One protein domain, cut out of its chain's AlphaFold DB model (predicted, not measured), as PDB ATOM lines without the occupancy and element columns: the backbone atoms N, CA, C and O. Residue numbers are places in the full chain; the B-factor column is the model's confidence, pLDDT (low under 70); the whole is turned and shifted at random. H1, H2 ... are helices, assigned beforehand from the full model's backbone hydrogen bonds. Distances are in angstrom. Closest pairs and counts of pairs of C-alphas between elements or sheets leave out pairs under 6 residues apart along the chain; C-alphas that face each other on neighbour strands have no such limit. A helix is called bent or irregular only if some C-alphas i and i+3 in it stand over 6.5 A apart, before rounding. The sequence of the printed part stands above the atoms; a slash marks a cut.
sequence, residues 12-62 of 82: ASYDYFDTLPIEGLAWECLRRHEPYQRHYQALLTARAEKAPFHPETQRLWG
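AT A GLANCE: This is residues 12 to 62 of the 82 residues of an uncharacterized protein of Mesorhizobium sp (UniProt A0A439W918). The model is a loose, open zigzag of four helices strung one after another, with no two of them clearly touching. H3, the longest, meets H2 near a corner; H2 and H1 make a narrow V at one end of the long axis, and at the other end the link of residues 46 to 54 turns the backbone so that H4 runs back, leaving an open space between H4 and the helices H2 and H3. The printed part has 51 residues with four named helices, H1, H2, H3 and H4 in chain order, and no named strand; the class is all helix. It is loose, with a radius of gyration of the C-alphas of 13.1 A, and elongated, spanning 37 by 20 by 18 A.

IN THESE COORDINATES: H3 is residues 34 to 45, 16.5 A from first to last C-alpha, beginning at C-alpha 34 at (-1.979, 24.415, 45.669). H2 is residues 22 to 32, 15.8 A long. H1 is residues 12 to 19, 12.8 A long, and begins at C-alpha 12 at (-13.898, 44.126, 42.247). H1 is irregular: C-alphas 13 and 16 are 7.6 A apart, against about 5 A in a regular helix. H4 is residues 55 to 60, 8.7 A long, ending at C-alpha 60 at (11.126, 25.190, 41.315).

HOW THE PARTS SIT: H3 and H2 are close but not clearly touching; their closest C-alphas, those of Gln 37 and Arg 31, are 6.5 A apart. Their lines are about perpendicular, at 79 degrees. H2 and H1 are also close but not clearly touching, with the C-alphas of Leu 25 and Phe 17 the closest at 6.7 A. H1 and H2 run opposite ways at a steep tilt of 36 degrees, only just beyond shallow. H4 is apart from H3, H2 and H1, and H1 is apart from H3. In H2, H3 and H4 every O i to N i+4 pair is within hydrogen-bond range; in H1 it is 0 of 4, while 4 of 5 O i to N i+3 pairs are within range.

THE WHOLE: The two C-alphas farthest apart are those of Ala 12 and His 54, at 37.4 A, and the first and last printed C-alphas, of Ala 12 and Gly 62, are 28.2 A apart. The printed part has no cut. The links H1 to H2, with 2 residues, and H2 to H3, with 1 residue, are tight; the link H3 to H4, with 9 residues, is short. The mean pLDDT of the printed part is 90.4, and no printed residue is under 70.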
ATOM      1  N   ALA A  12     -14.436  43.097  41.355       90.75
ATOM      2  CA  ALA A  12     -13.898  44.126  42.247       90.75
ATOM      3  C   ALA A  12     -12.856  43.563  43.230       90.75
ATOM      4  O   ALA A  12     -11.919  44.250  43.638       90.75
ATOM      5  N   SER A  13     -12.964  42.273  43.565       87.44
ATOM      6  CA  SER A  13     -11.974  41.559  44.379       87.44
ATOM      7  C   SER A  13     -10.593  41.436  43.711       87.44
ATOM      8  O   SER A  13      -9.627  41.069  44.385       87.44
ATOM      9  N   TYR A  14     -10.476  41.745  42.415       89.12
ATOM     10  CA  TYR A  14      -9.234  41.706  41.643       89.12
ATOM     11  C   TYR A  14      -8.769  43.074  41.134       89.12
ATOM     12  O   TYR A  14      -7.662  43.128  40.615       89.12
ATOM     13  N   ASP A  15      -9.503  44.172  41.346       92.44
ATOM     14  CA  ASP A  15      -9.118  45.517  40.865       92.44
ATOM     15  C   ASP A  15      -7.688  45.917  41.274       92.44
ATOM     16  O   ASP A  15      -6.962  46.584  40.540       92.44
ATOM     17  N   TYR A  16      -7.228  45.468  42.446       90.75
ATOM     18  CA  TYR A  16      -5.868  45.757  42.900       90.75
ATOM     19  C   TYR A  16      -4.779  45.081  42.051       90.75
ATOM     20  O   TYR A  16      -3.645  45.561  42.066       90.75
ATOM     21  N   PHE A  17      -5.083  44.006  41.310       91.25
ATOM     22  CA  PHE A  17      -4.117  43.330  40.433       91.25
ATOM     23  C   PHE A  17      -3.578  44.269  39.356       91.25
ATOM     24  O   PHE A  17      -2.394  44.185  39.037       91.25
ATOM     25  N   ASP A  18      -4.398  45.207  38.878       92.06
ATOM     26  CA  ASP A  18      -3.997  46.207  37.883       92.06
ATOM     27  C   ASP A  18      -2.959  47.199  38.430       92.06
ATOM     28  O   ASP A  18      -2.262  47.875  37.673       92.06
ATOM     29  N   THR A  19      -2.829  47.279  39.756       94.81
ATOM     30  CA  THR A  19      -1.881  48.166  40.444       94.81
ATOM     31  C   THR A  19      -0.622  47.447  40.925       94.81
ATOM     32  O   THR A  19       0.320  48.098  41.384       94.81
ATOM     33  N   LEU A  20      -0.585  46.112  40.847       94.00
ATOM     34  CA  LEU A  20       0.545  45.344  41.352       94.00
ATOM     35  C   LEU A  20       1.763  45.506  40.440       94.00
ATOM     36  O   LEU A  20       1.649  45.385  39.218       94.00
ATOM     37  N   PRO A  21       2.966  45.674  41.014       93.06
ATOM     38  CA  PRO A  21       4.175  45.468  40.241       93.06
ATOM     39  C   PRO A  21       4.307  43.978  39.873       93.06
ATOM     40  O   PRO A  21       3.637  43.112  40.447       93.06
ATOM     41  N   ILE A  22       5.186  43.660  38.921       88.31
ATOM     42  CA  ILE A  22       5.320  42.304  38.356       88.31
ATOM     43  C   ILE A  22       5.601  41.267  39.453       88.31
ATOM     44  O   ILE A  22       5.026  40.180  39.447       88.31
ATOM     45  N   GLU A  23       6.448  41.603  40.420       87.31
ATOM     46  CA  GLU A  23       6.750  40.761  41.574       87.31
ATOM     47  C   GLU A  23       5.527  40.515  42.467       87.31
ATOM     48  O   GLU A  23       5.352  39.407  42.975       87.31
ATOM     49  N   GLY A  24       4.649  41.513  42.608       91.44
ATOM     50  CA  GLY A  24       3.391  41.394  43.338       91.44
ATOM     51  C   GLY A  24       2.441  40.437  42.629       91.44
ATOM     52  O   GLY A  24       1.932  39.504  43.248       91.44
ATOM     53  N   LEU A  25       2.279  40.596  41.315       91.75
ATOM     54  CA  LEU A  25       1.475  39.689  40.496       91.75
ATOM     55  C   LEU A  25       2.007  38.247  40.554       91.75
ATOM     56  O   LEU A  25       1.245  37.304  40.770       91.75
ATOM     57  N   ALA A  26       3.323  38.069  40.415       90.50
ATOM     58  CA  ALA A  26       3.967  36.762  40.511       90.50
ATOM     59  C   ALA A  26       3.725  36.109  41.882       90.50
ATOM     60  O   ALA A  26       3.398  34.921  41.960       90.50
ATOM     61  N   TRP A  27       3.826  36.888  42.961       89.81
ATOM     62  CA  TRP A  27       3.534  36.422  44.311       89.81
ATOM     63  C   TRP A  27       2.064  36.017  44.498       89.81
ATOM     64  O   TRP A  27       1.785  34.965  45.079       89.81
ATOM     65  N   GLU A  28       1.120  36.800  43.971       92.44
ATOM     66  CA  GLU A  28      -0.311  36.486  44.020       92.44
ATOM     67  C   GLU A  28      -0.639  35.161  43.311       92.44
ATOM     68  O   GLU A  28      -1.430  34.359  43.828       92.44
ATOM     69  N   CYS A  29      -0.000  34.896  42.170       90.12
ATOM     70  CA  CYS A  29      -0.099  33.618  41.468       90.12
ATOM     71  C   CYS A  29       0.499  32.471  42.296       90.12
ATOM     72  O   CYS A  29      -0.158  31.450  42.516       90.12
ATOM     73  N   LEU A  30       1.720  32.647  42.814       91.38
ATOM     74  CA  LEU A  30       2.429  31.612  43.565       91.38
ATOM     75  C   LEU A  30       1.675  31.201  44.836       91.38
ATOM     76  O   LEU A  30       1.478  30.013  45.087       91.38
ATOM     77  N   ARG A  31       1.184  32.165  45.623       90.88
ATOM     78  CA  ARG A  31       0.484  31.867  46.883       90.88
ATOM     79  C   ARG A  31      -0.884  31.201  46.684       90.88
ATOM     80  O   ARG A  31      -1.402  30.604  47.629       90.88
ATOM     81  N   ARG A  32      -1.480  31.276  45.484       90.12
ATOM     82  CA  ARG A  32      -2.716  30.555  45.105       90.12
ATOM     83  C   ARG A  32      -2.460  29.150  44.554       90.12
ATOM     84  O   ARG A  32      -3.395  28.359  44.490       90.12
ATOM     85  N   HIS A  33      -1.220  28.820  44.202       91.69
ATOM     86  CA  HIS A  33      -0.857  27.517  43.660       91.69
ATOM     87  C   HIS A  33      -0.876  26.434  44.755       91.69
ATOM     88  O   HIS A  33      -0.091  26.473  45.704       91.69
ATOM     89  N   GLU A  34      -1.765  25.444  44.636       92.62
ATOM     90  CA  GLU A  34      -1.979  24.415  45.669       92.62
ATOM     91  C   GLU A  34      -0.701  23.617  46.024       92.62
ATOM     92  O   GLU A  34      -0.407  23.464  47.215       92.62
ATOM     93  N   PRO A  35       0.134  23.162  45.065       94.06
ATOM     94  CA  PRO A  35       1.416  22.537  45.397       94.06
ATOM     95  C   PRO A  35       2.348  23.433  46.226       94.06
ATOM     96  O   PRO A  35       3.010  22.939  47.141       94.06
ATOM     97  N   TYR A  36       2.372  24.743  45.958       92.19
ATOM     98  CA  TYR A  36       3.158  25.688  46.755       92.19
ATOM     99  C   TYR A  36       2.587  25.826  48.169       92.19
ATOM    100  O   TYR A  36       3.335  25.788  49.143       92.19
ATOM    101  N   GLN A  37       1.261  25.909  48.304       92.81
ATOM    102  CA  GLN A  37       0.598  25.970  49.609       92.81
ATOM    103  C   GLN A  37       0.913  24.741  50.472       92.81
ATOM    104  O   GLN A  37       1.220  24.901  51.656       92.81
ATOM    105  N   ARG A  38       0.884  23.535  49.886       93.62
ATOM    106  CA  ARG A  38       1.253  22.289  50.580       93.62
ATOM    107  C   ARG A  38       2.719  22.284  51.002       93.62
ATOM    108  O   ARG A  38       3.018  21.956  52.147       93.62
ATOM    109  N   HIS A  39       3.621  22.704  50.114       92.56
ATOM    110  CA  HIS A  39       5.040  22.844  50.444       92.56
ATOM    111  C   HIS A  39       5.228  23.818  51.617       92.56
ATOM    112  O   HIS A  39       5.852  23.479  52.618       92.56
ATOM    113  N   TYR A  40       4.633  25.008  51.543       91.00
ATOM    114  CA  TYR A  40       4.753  26.009  52.598       91.00
ATOM    115  C   TYR A  40       4.163  25.534  53.934       91.00
ATOM    116  O   TYR A  40       4.751  25.778  54.984       91.00
ATOM    117  N   GLN A  41       3.045  24.799  53.921       93.12
ATOM    118  CA  GLN A  41       2.525  24.162  55.135       93.12
ATOM    119  C   GLN A  41       3.511  23.156  55.737       93.12
ATOM    120  O   GLN A  41       3.691  23.160  56.951       93.12
ATOM    121  N   ALA A  42       4.182  22.341  54.920       93.25
ATOM    122  CA  ALA A  42       5.201  21.417  55.416       93.25
ATOM    123  C   ALA A  42       6.365  22.157  56.103       93.25
ATOM    124  O   ALA A  42       6.835  21.713  57.151       93.25
ATOM    125  N   LEU A  43       6.776  23.317  55.574       91.88
ATOM    126  CA  LEU A  43       7.797  24.167  56.201       91.88
ATOM    127  C   LEU A  43       7.346  24.714  57.558       91.88
ATOM    128  O   LEU A  43       8.126  24.677  58.507       91.88
ATOM    129  N   LEU A  44       6.094  25.177  57.664       93.00
ATOM    130  CA  LEU A  44       5.526  25.649  58.931       93.00
ATOM    131  C   LEU A  44       5.465  24.526  59.975       93.00
ATOM    132  O   LEU A  44       5.852  24.732  61.123       93.00
ATOM    133  N   THR A  45       5.031  23.327  59.574       95.12
ATOM    134  CA  THR A  45       5.002  22.146  60.452       95.12
ATOM    135  C   THR A  45       6.403  21.788  60.952       95.12
ATOM    136  O   THR A  45       6.571  21.444  62.120       95.12
ATOM    137  N   ALA A  46       7.419  21.921  60.096       94.56
ATOM    138  CA  ALA A  46       8.817  21.678  60.439       94.56
ATOM    139  C   ALA A  46       9.510  22.853  61.165       94.56
ATOM    140  O   ALA A  46      10.675  22.718  61.535       94.56
ATOM    141  N   ARG A  47       8.830  23.996  61.363       93.12
ATOM    142  CA  ARG A  47       9.412  25.260  61.870       93.12
ATOM    143  C   ARG A  47      10.650  25.725  61.090       93.12
ATOM    144  O   ARG A  47      11.607  26.252  61.656       93.12
ATOM    145  N   ALA A  48      10.643  25.481  59.783       91.44
ATOM    146  CA  ALA A  48      11.740  25.785  58.872       91.44
ATOM    147  C   ALA A  48      11.431  26.981  57.955       91.44
ATOM    148  O   ALA A  48      12.159  27.240  57.003       91.44
ATOM    149  N   GLU A  49      10.366  27.739  58.220       87.19
ATOM    150  CA  GLU A  49       9.896  28.826  57.355       87.19
ATOM    151  C   GLU A  49      10.866  30.011  57.259       87.19
ATOM    152  O   GLU A  49      10.828  30.761  56.286       87.19
ATOM    153  N   LYS A  50      11.742  30.172  58.256       87.00
ATOM    154  CA  LYS A  50      12.803  31.191  58.268       87.00
ATOM    155  C   LYS A  50      14.125  30.683  57.700       87.00
ATOM    156  O   LYS A  50      15.048  31.474  57.517       87.00
ATOM    157  N   ALA A  51      14.242  29.376  57.460       87.75
ATOM    158  CA  ALA A  51      15.446  28.809  56.885       87.75
ATOM    159  C   ALA A  51      15.532  29.178  55.393       87.75
ATOM    160  O   ALA A  51      14.513  29.194  54.696       87.75
ATOM    161  N   PRO A  52      16.735  29.468  54.874       84.56
ATOM    162  CA  PRO A  52      16.908  29.696  53.450       84.56
ATOM    163  C   PRO A  52      16.512  28.440  52.669       84.56
ATOM    164  O   PRO A  52      16.897  27.322  53.012       84.56
ATOM    165  N   PHE A  53      15.746  28.626  51.596       84.94
ATOM    166  CA  PHE A  53      15.347  27.518  50.732       84.94
ATOM    167  C   PHE A  53      16.556  26.897  50.035       84.94
ATOM    168  O   PHE A  53      17.472  27.607  49.611       84.94
ATOM    169  N   HIS A  54      16.507  25.578  49.831       87.38
ATOM    170  CA  HIS A  54      17.469  24.889  48.980       87.38
ATOM    171  C   HIS A  54      17.439  25.496  47.559       87.38
ATOM    172  O   HIS A  54      16.354  25.842  47.073       87.38
ATOM    173  N   PRO A  55      18.581  25.626  46.855       86.81
ATOM    174  CA  PRO A  55      18.630  26.254  45.531       86.81
ATOM    175  C   PRO A  55      17.662  25.644  44.510       86.81
ATOM    176  O   PRO A  55      17.106  26.354  43.674       86.81
ATOM    177  N   GLU A  56      17.428  24.337  44.588       87.06
ATOM    178  CA  GLU A  56      16.473  23.635  43.725       87.06
ATOM    179  C   GLU A  56      15.029  24.045  44.014       87.06
ATOM    180  O   GLU A  56      14.263  24.290  43.088       87.06
ATOM    181  N   THR A  57      14.669  24.214  45.287       87.38
ATOM    182  CA  THR A  57      13.355  24.716  45.702       87.38
ATOM    183  C   THR A  57      13.139  26.156  45.246       87.38
ATOM    184  O   THR A  57      12.051  26.511  44.799       87.38
ATOM    185  N   GLN A  58      14.181  26.987  45.314       87.12
ATOM    186  CA  GLN A  58      14.122  28.356  44.800       87.12
ATOM    187  C   GLN A  58      13.876  28.377  43.288       87.12
ATOM    188  O   GLN A  58      13.074  29.180  42.818       87.12
ATOM    189  N   ARG A  59      14.529  27.488  42.527       86.19
ATOM    190  CA  ARG A  59      14.304  27.346  41.079       86.19
ATOM    191  C   ARG A  59      12.911  26.814  40.762       86.19
ATOM    192  O   ARG A  59      12.256  27.376  39.894       86.19
ATOM    193  N   LEU A  60      12.454  25.787  41.483       88.44
ATOM    194  CA  LEU A  60      11.126  25.190  41.315       88.44
ATOM    195  C   LEU A  60      10.015  26.242  41.412       88.44
ATOM    196  O   LEU A  60       9.066  26.210  40.637       88.44
ATOM    197  N   TRP A  61      10.151  27.183  42.347       89.81
ATOM    198  CA  TRP A  61       9.162  28.236  42.575       89.81
ATOM    199  C   TRP A  61       9.454  29.551  41.850       89.81
ATOM    200  O   TRP A  61       8.722  30.516  42.044       89.81
ATOM    201  N   GLY A  62      10.511  29.619  41.035       84.12
ATOM    202  CA  GLY A  62      10.878  30.847  40.326       84.12
ATOM    203  C   GLY A  62      11.339  31.987  41.244       84.12
ATOM    204  O   GLY A  62      11.339  33.141  40.833       84.12
TER     205      GLY A  62